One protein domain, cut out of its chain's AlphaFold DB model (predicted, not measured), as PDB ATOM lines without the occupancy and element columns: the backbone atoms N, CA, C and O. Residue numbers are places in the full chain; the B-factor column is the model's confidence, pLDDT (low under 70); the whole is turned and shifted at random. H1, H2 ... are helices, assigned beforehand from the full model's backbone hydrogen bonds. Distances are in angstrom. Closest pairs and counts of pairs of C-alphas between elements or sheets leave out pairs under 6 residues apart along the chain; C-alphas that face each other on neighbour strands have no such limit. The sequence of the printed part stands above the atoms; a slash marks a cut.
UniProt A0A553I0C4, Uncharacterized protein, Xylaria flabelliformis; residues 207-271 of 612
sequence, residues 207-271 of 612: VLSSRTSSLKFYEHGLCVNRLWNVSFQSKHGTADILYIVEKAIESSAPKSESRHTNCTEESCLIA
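Overview. This is residues 207 to 271 of the 612 residues of an uncharacterized protein of Xylaria flabelliformis (UniProt A0A553I0C4). Three short helices make a small three-cornered cluster: H1, the longest, and H3 lie side by side and run the same way, and H2 packs slantwise on both and runs against them. The long stretch after H3, residues 251 to 271, passes round the end of the cluster where H1 and H3 end and H2 begins, and then folds back near the beginning of H2. The printed part has 65 residues with three named helices, in the order H1, H2, H3, and no named strand; the class is all helix, with 33 of the residues in named elements. It is compact, with a radius of gyration of the C-alphas of 10.9 A, and its C-alphas span 30 by 24 by 19 A.

Along the chain. H1 holds residues 207 to 219 and measures 18.4 A from first to last C-alpha; it begins with C-alpha 207 at (-46.173, 26.554, 13.613). H2 holds residues 224 to 233 and measures 14.6 A, with C-alpha 224 at (-45.701, 24.302, -0.980). H3 holds residues 241 to 250 and measures 14.2 A; C-alpha 250 is at (-47.277, 40.457, -2.988).

Arrangement. H1 touches H3 at a shallow tilt of 27 degrees, and the two run the same way. Their closest C-alphas are those of Ser 210 and Leu 242, 6.0 A apart. H1 touches H2 with residues 214 to 218 alone, and the closest C-alphas are those of Tyr 218 and Val 224, 5.9 A apart. H1 and H2 form a helical hairpin, running opposite ways at a steep tilt of 41 degrees. H2 and H3 also touch, with the C-alphas of Ser 231 and Ile 241 closest at 6.1 A; they run opposite ways at a steep tilt of 48 degrees. The packing of the three helices is mostly crossed, but only just: of the three pairs, 1 is at a shallow tilt. In H1, H2 and H3 every O i to N i+4 pair is within hydrogen-bond range.

Size, cuts and confidence. The two C-alphas farthest apart are those of Lys 235 and Ser 258, 30.7 A. The printed part has no cut. The link from H1 to H2, 4 residues, is tight, and that from H2 to H3, 7 residues, is short. Residues 251 to 271 hold no named element, and their C-alphas lie 8 to 15 A from the mean of all C-alphas. The mean pLDDT of the printed part is 79.6; residues 207 to 209 and 253 to 259 are under 70.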
ATOM      1  N   VAL A 207     -45.817  27.761  14.381       59.78
ATOM      2  CA  VAL A 207     -46.173  26.554  13.613       59.78
ATOM      3  C   VAL A 207     -47.595  26.643  13.050       59.78
ATOM      4  O   VAL A 207     -47.818  26.294  11.889       59.78
ATOM      5  N   LEU A 208     -48.558  27.139  13.839       60.16
ATOM      6  CA  LEU A 208     -49.925  27.347  13.357       60.16
ATOM      7  C   LEU A 208     -49.963  28.399  12.236       60.16
ATOM      8  O   LEU A 208     -50.577  28.166  11.197       60.16
ATOM      9  N   SER A 209     -49.257  29.517  12.425       69.19
ATOM     10  CA  SER A 209     -49.175  30.608  11.447       69.19
ATOM     11  C   SER A 209     -48.461  30.176  10.167       69.19
ATOM     12  O   SER A 209     -48.912  30.530   9.079       69.19
ATOM     13  N   SER A 210     -47.401  29.368  10.258       72.44
ATOM     14  CA  SER A 210     -46.682  28.813   9.107       72.44
ATOM     15  C   SER A 210     -47.573  27.850   8.329       72.44
ATOM     16  O   SER A 210     -47.583  27.898   7.103       72.44
ATOM     17  N   ARG A 211     -48.400  27.041   9.006       75.88
ATOM     18  CA  ARG A 211     -49.371  26.163   8.335       75.88
ATOM     19  C   ARG A 211     -50.471  26.955   7.629       75.88
ATOM     20  O   ARG A 211     -50.791  26.665   6.479       75.88
ATOM     21  N   THR A 212     -51.021  27.983   8.278       82.81
ATOM     22  CA  THR A 212     -51.988  28.895   7.645       82.81
ATOM     23  C   THR A 212     -51.367  29.631   6.457       82.81
ATOM     24  O   THR A 212     -52.007  29.767   5.418       82.81
ATOM     25  N   SER A 213     -50.115  30.065   6.573       83.38
ATOM     26  CA  SER A 213     -49.392  30.750   5.496       83.38
ATOM     27  C   SER A 213     -49.058  29.807   4.342       83.38
ATOM     28  O   SER A 213     -49.243  30.178   3.190       83.38
ATOM     29  N   SER A 214     -48.682  28.559   4.628       84.88
ATOM     30  CA  SER A 214     -48.494  27.516   3.615       84.88
ATOM     31  C   SER A 214     -49.794  27.216   2.863       84.88
ATOM     32  O   SER A 214     -49.758  27.016   1.651       84.88
ATOM     33  N   LEU A 215     -50.945  27.216   3.548       85.38
ATOM     34  CA  LEU A 215     -52.243  27.060   2.889       85.38
ATOM     35  C   LEU A 215     -52.542  28.247   1.964       85.38
ATOM     36  O   LEU A 215     -52.876  28.034   0.804       85.38
ATOM     37  N   LYS A 216     -52.334  29.486   2.427       86.12
ATOM     38  CA  LYS A 216     -52.473  30.679   1.573       86.12
ATOM     39  C   LYS A 216     -51.552  30.607   0.353       86.12
ATOM     40  O   LYS A 216     -51.969  30.927  -0.753       86.12
ATOM     41  N   PHE A 217     -50.310  30.173   0.542       86.88
ATOM     42  CA  PHE A 217     -49.329  30.013  -0.528       86.88
ATOM     43  C   PHE A 217     -49.795  28.995  -1.582       86.88
ATOM     44  O   PHE A 217     -49.731  29.265  -2.781       86.88
ATOM     45  N   TYR A 218     -50.347  27.865  -1.130       86.81
ATOM     46  CA  TYR A 218     -50.972  26.858  -1.988       86.81
ATOM     47  C   TYR A 218     -52.177  27.408  -2.764       86.81
ATOM     48  O   TYR A 218     -52.274  27.206  -3.973       86.81
ATOM     49  N   GLU A 219     -53.067  28.148  -2.099       86.19
ATOM     50  CA  GLU A 219     -54.245  28.777  -2.720       86.19
ATOM     51  C   GLU A 219     -53.868  29.784  -3.820       86.19
ATOM     52  O   GLU A 219     -54.640  30.002  -4.752       86.19
ATOM     53  N   HIS A 220     -52.657  30.349  -3.766       84.31
ATOM     54  CA  HIS A 220     -52.106  31.222  -4.809       84.31
ATOM     55  C   HIS A 220     -51.434  30.459  -5.968       84.31
ATOM     56  O   HIS A 220     -50.871  31.085  -6.870       84.31
ATOM     57  N   GLY A 221     -51.507  29.124  -5.974       82.69
ATOM     58  CA  GLY A 221     -50.956  28.262  -7.022       82.69
ATOM     59  C   GLY A 221     -49.445  28.049  -6.928       82.69
ATOM     60  O   GLY A 221     -48.829  27.615  -7.903       82.69
ATOM     61  N   LEU A 222     -48.836  28.359  -5.782       87.06
ATOM     62  CA  LEU A 222     -47.399  28.228  -5.567       87.06
ATOM     63  C   LEU A 222     -47.055  26.874  -4.928       87.06
ATOM     64  O   LEU A 222     -47.848  26.262  -4.209       87.06
ATOM     65  N   CYS A 223     -45.845  26.380  -5.195       88.19
ATOM     66  CA  CYS A 223     -45.431  25.054  -4.747       88.19
ATOM     67  C   CYS A 223     -45.066  25.032  -3.257       88.19
ATOM     68  O   CYS A 223     -43.978  25.463  -2.868       88.19
ATOM     69  N   VAL A 224     -45.936  24.451  -2.428       88.81
ATOM     70  CA  VAL A 224     -45.701  24.302  -0.980       88.81
ATOM     71  C   VAL A 224     -44.427  23.530  -0.646       88.81
ATOM     72  O   VAL A 224     -43.747  23.887   0.307       88.81
ATOM     73  N   ASN A 225     -44.036  22.535  -1.448       88.44
ATOM     74  CA  ASN A 225     -42.776  21.825  -1.230       88.44
ATOM     75  C   ASN A 225     -41.568  22.770  -1.332       88.44
ATOM     76  O   ASN A 225     -40.678  22.726  -0.489       88.44
ATOM     77  N   ARG A 226     -41.560  23.675  -2.323       88.44
ATOM     78  CA  ARG A 226     -40.474  24.657  -2.475       88.44
ATOM     79  C   ARG A 226     -40.437  25.627  -1.295       88.44
ATOM     80  O   ARG A 226     -39.357  25.939  -0.811       88.44
ATOM     81  N   LEU A 227     -41.599  26.040  -0.788       89.88
ATOM     82  CA  LEU A 227     -41.684  26.877   0.411       89.88
ATOM     83  C   LEU A 227     -41.112  26.175   1.650       89.88
ATOM     84  O   LEU A 227     -40.318  26.756   2.382       89.88
ATOM     85  N   TRP A 228     -41.484  24.918   1.891       86.75
ATOM     86  CA  TRP A 228     -40.968  24.174   3.042       86.75
ATOM     87  C   TRP A 228     -39.473  23.871   2.914       86.75
ATOM     88  O   TRP A 228     -38.764  23.898   3.920       86.75
ATOM     89  N   ASN A 229     -38.955  23.714   1.694       85.81
ATOM     90  CA  ASN A 229     -37.517  23.614   1.446       85.81
ATOM     91  C   ASN A 229     -36.745  24.866   1.902       85.81
ATOM     92  O   ASN A 229     -35.663  24.737   2.476       85.81
ATOM     93  N   VAL A 230     -37.323  26.062   1.737       85.88
ATOM     94  CA  VAL A 230     -36.740  27.312   2.258       85.88
ATOM     95  C   VAL A 230     -36.588  27.247   3.778       85.88
ATOM     96  O   VAL A 230     -35.575  27.693   4.306       85.88
ATOM     97  N   SER A 231     -37.536  26.634   4.493       82.25
ATOM     98  CA  SER A 231     -37.478  26.540   5.958       82.25
ATOM     99  C   SER A 231     -36.300  25.711   6.467       82.25
ATOM    100  O   SER A 231     -35.674  26.087   7.448       82.25
ATOM    101  N   PHE A 232     -35.928  24.627   5.783       80.00
ATOM    102  CA  PHE A 232     -34.742  23.852   6.161       80.00
ATOM    103  C   PHE A 232     -33.440  24.589   5.825       80.00
ATOM    104  O   PHE A 232     -32.413  24.338   6.448       80.00
ATOM    105  N   GLN A 233     -33.473  25.485   4.838       81.56
ATOM    106  CA  GLN A 233     -32.317  26.258   4.395       81.56
ATOM    107  C   GLN A 233     -32.132  27.558   5.168       81.56
ATOM    108  O   GLN A 233     -31.009  28.047   5.242       81.56
ATOM    109  N   SER A 234     -33.193  28.124   5.736       80.31
ATOM    110  CA  SER A 234     -33.166  29.364   6.509       80.31
ATOM    111  C   SER A 234     -32.429  29.184   7.847       80.31
ATOM    112  O   SER A 234     -32.298  28.079   8.375       80.31
ATOM    113  N   LYS A 235     -31.935  30.293   8.412       73.44
ATOM    114  CA  LYS A 235     -31.297  30.304   9.736       73.44
ATOM    115  C   LYS A 235     -32.309  30.086  10.867       73.44
ATOM    116  O   LYS A 235     -31.982  29.417  11.844       73.44
ATOM    117  N   HIS A 236     -33.517  30.639  10.742       71.06
ATOM    118  CA  HIS A 236     -34.556  30.592  11.779       71.06
ATOM    119  C   HIS A 236     -35.657  29.557  11.501       71.06
ATOM    120  O   HIS A 236     -36.661  29.493  12.216       71.06
ATOM    121  N   GLY A 237     -35.473  28.707  10.493       78.12
ATOM    122  CA  GLY A 237     -36.353  27.578  10.248       78.12
ATOM    123  C   GLY A 237     -37.736  28.000   9.753       78.12
ATOM    124  O   GLY A 237     -37.902  28.808   8.841       78.12
ATOM    125  N   THR A 238     -38.768  27.455  10.393       78.62
ATOM    126  CA  THR A 238     -40.175  27.696  10.037       78.62
ATOM    127  C   THR A 238     -40.673  29.105  10.356       78.62
ATOM    128  O   THR A 238     -41.709  29.500   9.817       78.62
ATOM    129  N   ALA A 239     -39.955  29.862  11.194       75.06
ATOM    130  CA  ALA A 239     -40.289  31.251  11.505       75.06
ATOM    131  C   ALA A 239     -40.129  32.167  10.281       75.06
ATOM    132  O   ALA A 239     -40.937  33.069  10.078       75.06
ATOM    133  N   ASP A 240     -39.147  31.877   9.426       80.12
ATOM    134  CA  ASP A 240     -38.840  32.690   8.246       80.12
ATOM    135  C   ASP A 240     -39.842  32.491   7.097       80.12
ATOM    136  O   ASP A 240     -39.969  33.352   6.227       80.12
ATOM    137  N   ILE A 241     -40.601  31.385   7.113       84.06
ATOM    138  CA  ILE A 241     -41.625  31.075   6.100       84.06
ATOM    139  C   ILE A 241     -42.628  32.223   5.965       84.06
ATOM    140  O   ILE A 241     -43.026  32.540   4.848       84.06
ATOM    141  N   LEU A 242     -43.042  32.838   7.077       83.12
ATOM    142  CA  LEU A 242     -44.088  33.866   7.080       83.12
ATOM    143  C   LEU A 242     -43.716  35.043   6.171       83.12
ATOM    144  O   LEU A 242     -44.483  35.397   5.278       83.12
ATOM    145  N   TYR A 243     -42.497  35.559   6.323       85.12
ATOM    146  CA  TYR A 243     -41.994  36.683   5.533       85.12
ATOM    147  C   TYR A 243     -41.834  36.323   4.053       85.12
ATOM    148  O   TYR A 243     -42.132  37.132   3.173       85.12
ATOM    149  N   ILE A 244     -41.392  35.095   3.767       89.56
ATOM    150  CA  ILE A 244     -41.261  34.597   2.394       89.56
ATOM    151  C   ILE A 244     -42.634  34.477   1.728       89.56
ATOM    152  O   ILE A 244     -42.782  34.892   0.581       89.56
ATOM    153  N   VAL A 245     -43.643  33.956   2.436       89.44
ATOM    154  CA  VAL A 245     -45.015  33.836   1.922       89.44
ATOM    155  C   VAL A 245     -45.608  35.204   1.617       89.44
ATOM    156  O   VAL A 245     -46.129  35.392   0.520       89.44
ATOM    157  N   GLU A 246     -45.523  36.149   2.555       86.88
ATOM    158  CA  GLU A 246     -46.059  37.502   2.377       86.88
ATOM    159  C   GLU A 246     -45.465  38.162   1.132       86.88
ATOM    160  O   GLU A 246     -46.199  38.518   0.207       86.88
ATOM    161  N   LYS A 247     -44.130  38.200   1.039       89.44
ATOM    162  CA  LYS A 247     -43.448  38.825  -0.096       89.44
ATOM    163  C   LYS A 247     -43.715  38.104  -1.417       89.44
ATOM    164  O   LYS A 247     -43.898  38.766  -2.434       89.44
ATOM    165  N   ALA A 248     -43.758  36.770  -1.423       89.75
ATOM    166  CA  ALA A 248     -44.024  35.990  -2.632       89.75
ATOM    167  C   ALA A 248     -45.449  36.197  -3.172       89.75
ATOM    168  O   ALA A 248     -45.650  36.233  -4.389       89.75
ATOM    169  N   ILE A 249     -46.439  36.343  -2.284       88.38
ATOM    170  CA  ILE A 249     -47.821  36.648  -2.671       88.38
ATOM    171  C   ILE A 249     -47.905  38.072  -3.231       88.38
ATOM    172  O   ILE A 249     -48.447  38.261  -4.322       88.38
ATOM    173  N   GLU A 250     -47.319  39.056  -2.543       86.62
ATOM    174  CA  GLU A 250     -47.277  40.457  -2.988       86.62
ATOM    175  C   GLU A 250     -46.610  40.618  -4.356       86.62
ATOM    176  O   GLU A 250     -47.103  41.337  -5.228       86.62
ATOM    177  N   SER A 251     -45.491  39.925  -4.573       81.69
ATOM    178  CA  SER A 251     -44.715  40.050  -5.801       81.69
ATOM    179  C   SER A 251     -45.285  39.252  -6.968       81.69
ATOM    180  O   SER A 251     -44.745  39.355  -8.067       81.69
ATOM    181  N   SER A 252     -46.350  38.466  -6.755       75.81
ATOM    182  CA  SER A 252     -46.809  37.447  -7.706       75.81
ATOM    183  C   SER A 252     -45.647  36.561  -8.157       75.81
ATOM    184  O   SER A 252     -45.344  36.484  -9.347       75.81
ATOM    185  N   ALA A 253     -44.977  35.927  -7.186       68.06
ATOM    186  CA  ALA A 253     -43.935  34.933  -7.431       68.06
ATOM    187  C   ALA A 253     -44.353  33.934  -8.529       68.06
ATOM    188  O   ALA A 253     -45.556  33.725  -8.725       68.06
ATOM    189  N   PRO A 254     -43.390  33.329  -9.247       64.31
ATOM    190  CA  PRO A 254     -43.665  32.601 -10.479       64.31
ATOM    191  C   PRO A 254     -44.801  31.587 -10.323       64.31
ATOM    192  O   PRO A 254     -44.688  30.580  -9.617       64.31
ATOM    193  N   LYS A 255     -45.929  31.879 -10.975       64.62
ATOM    194  CA  LYS A 255     -47.097  31.002 -11.004       64.62
ATOM    195  C   LYS A 255     -46.878  30.009 -12.123       64.62
ATOM    196  O   LYS A 255     -47.211  30.271 -13.272       64.62
ATOM    197  N   SER A 256     -46.314  28.863 -11.790       56.69
ATOM    198  CA  SER A 256     -46.220  27.766 -12.741       56.69
ATOM    199  C   SER A 256     -47.643  27.249 -13.008       56.69
ATOM    200  O   SER A 256     -48.248  26.585 -12.164       56.69
ATOM    201  N   GLU A 257     -48.209  27.658 -14.151       55.44
ATOM    202  CA  GLU A 257     -49.609  27.468 -14.559       55.44
ATOM    203  C   GLU A 257     -50.127  26.066 -14.214       55.44
ATOM    204  O   GLU A 257     -49.799  25.088 -14.878       55.44
ATOM    205  N   SER A 258     -50.935  25.934 -13.159       55.53
ATOM    206  CA  SER A 258     -51.557  24.678 -12.691       55.53
ATOM    207  C   SER A 258     -50.626  23.489 -12.371       55.53
ATOM    208  O   SER A 258     -51.101  22.467 -11.884       55.53
ATOM    209  N   ARG A 259     -49.304  23.588 -12.568       65.88
ATOM    210  CA  ARG A 259     -48.395  22.431 -12.454       65.88
ATOM    211  C   ARG A 259     -48.165  21.980 -11.007       65.88
ATOM    212  O   ARG A 259     -47.740  20.851 -10.780       65.88
ATOM    213  N   HIS A 260     -48.473  22.822 -10.017       76.06
ATOM    214  CA  HIS A 260     -48.243  22.520  -8.597       76.06
ATOM    215  C   HIS A 260     -49.508  22.270  -7.766       76.06
ATOM    216  O   HIS A 260     -49.410  22.175  -6.544       76.06
ATOM    217  N   THR A 261     -50.675  22.073  -8.391       70.62
ATOM    218  CA  THR A 261     -51.945  21.856  -7.667       70.62
ATOM    219  C   THR A 261     -51.947  20.616  -6.771       70.62
ATOM    220  O   THR A 261     -52.725  20.553  -5.831       70.62
ATOM    221  N   ASN A 262     -51.070  19.638  -7.016       80.12
ATOM    222  CA  ASN A 262     -51.010  18.387  -6.249       80.12
ATOM    223  C   ASN A 262     -49.725  18.255  -5.412       80.12
ATOM    224  O   ASN A 262     -49.349  17.145  -5.041       80.12
ATOM    225  N   CYS A 263     -49.012  19.356  -5.159       85.62
ATOM    226  CA  CYS A 263     -47.813  19.316  -4.318       85.62
ATOM    227  C   CYS A 263     -48.178  19.233  -2.833       85.62
ATOM    228  O   CYS A 263     -49.122  19.878  -2.378       85.62
ATOM    229  N   THR A 264     -47.390  18.472  -2.080       85.31
ATOM    230  CA  THR A 264     -47.448  18.402  -0.615       85.31
ATOM    231  C   THR A 264     -46.212  19.063  -0.016       85.31
ATOM    232  O   THR A 264     -45.271  19.390  -0.732       85.31
ATOM    233  N   GLU A 265     -46.181  19.262   1.299       83.12
ATOM    234  CA  GLU A 265     -45.001  19.799   1.997       83.12
ATOM    235  C   GLU A 265     -43.754  18.925   1.740       83.12
ATOM    236  O   GLU A 265     -42.658  19.438   1.530       83.12
ATOM    237  N   GLU A 266     -43.942  17.607   1.637       79.00
ATOM    238  CA  GLU A 266     -42.870  16.620   1.462       79.00
ATOM    239  C   GLU A 266     -42.526  16.300  -0.000       79.00
ATOM    240  O   GLU A 266     -41.478  15.713  -0.266       79.00
ATOM    241  N   SER A 267     -43.402  16.620  -0.962       80.75
ATOM    242  CA  SER A 267     -43.214  16.164  -2.342       80.75
ATOM    243  C   SER A 267     -43.774  17.104  -3.408       80.75
ATOM    244  O   SER A 267     -44.870  17.655  -3.289       80.75
ATOM    245  N   CYS A 268     -43.025  17.233  -4.506       84.75
ATOM    246  CA  CYS A 268     -43.433  17.944  -5.712       84.75
ATOM    247  C   CYS A 268     -43.223  17.046  -6.938       84.75
ATOM    248  O   CYS A 268     -42.091  16.787  -7.338       84.75
ATOM    249  N   LEU A 269     -44.312  16.599  -7.573       79.19
ATOM    250  CA  LEU A 269     -44.249  15.688  -8.728       79.19
ATOM    251  C   LEU A 269     -43.470  16.276  -9.911       79.19
ATOM    252  O   LEU A 269     -42.711  15.564 -10.560       79.19
ATOM    253  N   ILE A 270     -43.591  17.585 -10.139       77.25
ATOM    254  CA  ILE A 270     -42.867  18.301 -11.201       77.25
ATOM    255  C   ILE A 270     -41.354  18.290 -10.959       77.25
ATOM    256  O   ILE A 270     -40.571  18.214 -11.899       77.25
ATOM    257  N   ALA A 271     -40.922  18.301  -9.693       75.12
ATOM    258  CA  ALA A 271     -39.501  18.214  -9.363       75.12
ATOM    259  C   ALA A 271     -38.910  16.827  -9.691       75.12
ATOM    260  O   ALA A 271     -37.691  16.685  -9.767       75.12
TER     261      ALA A 271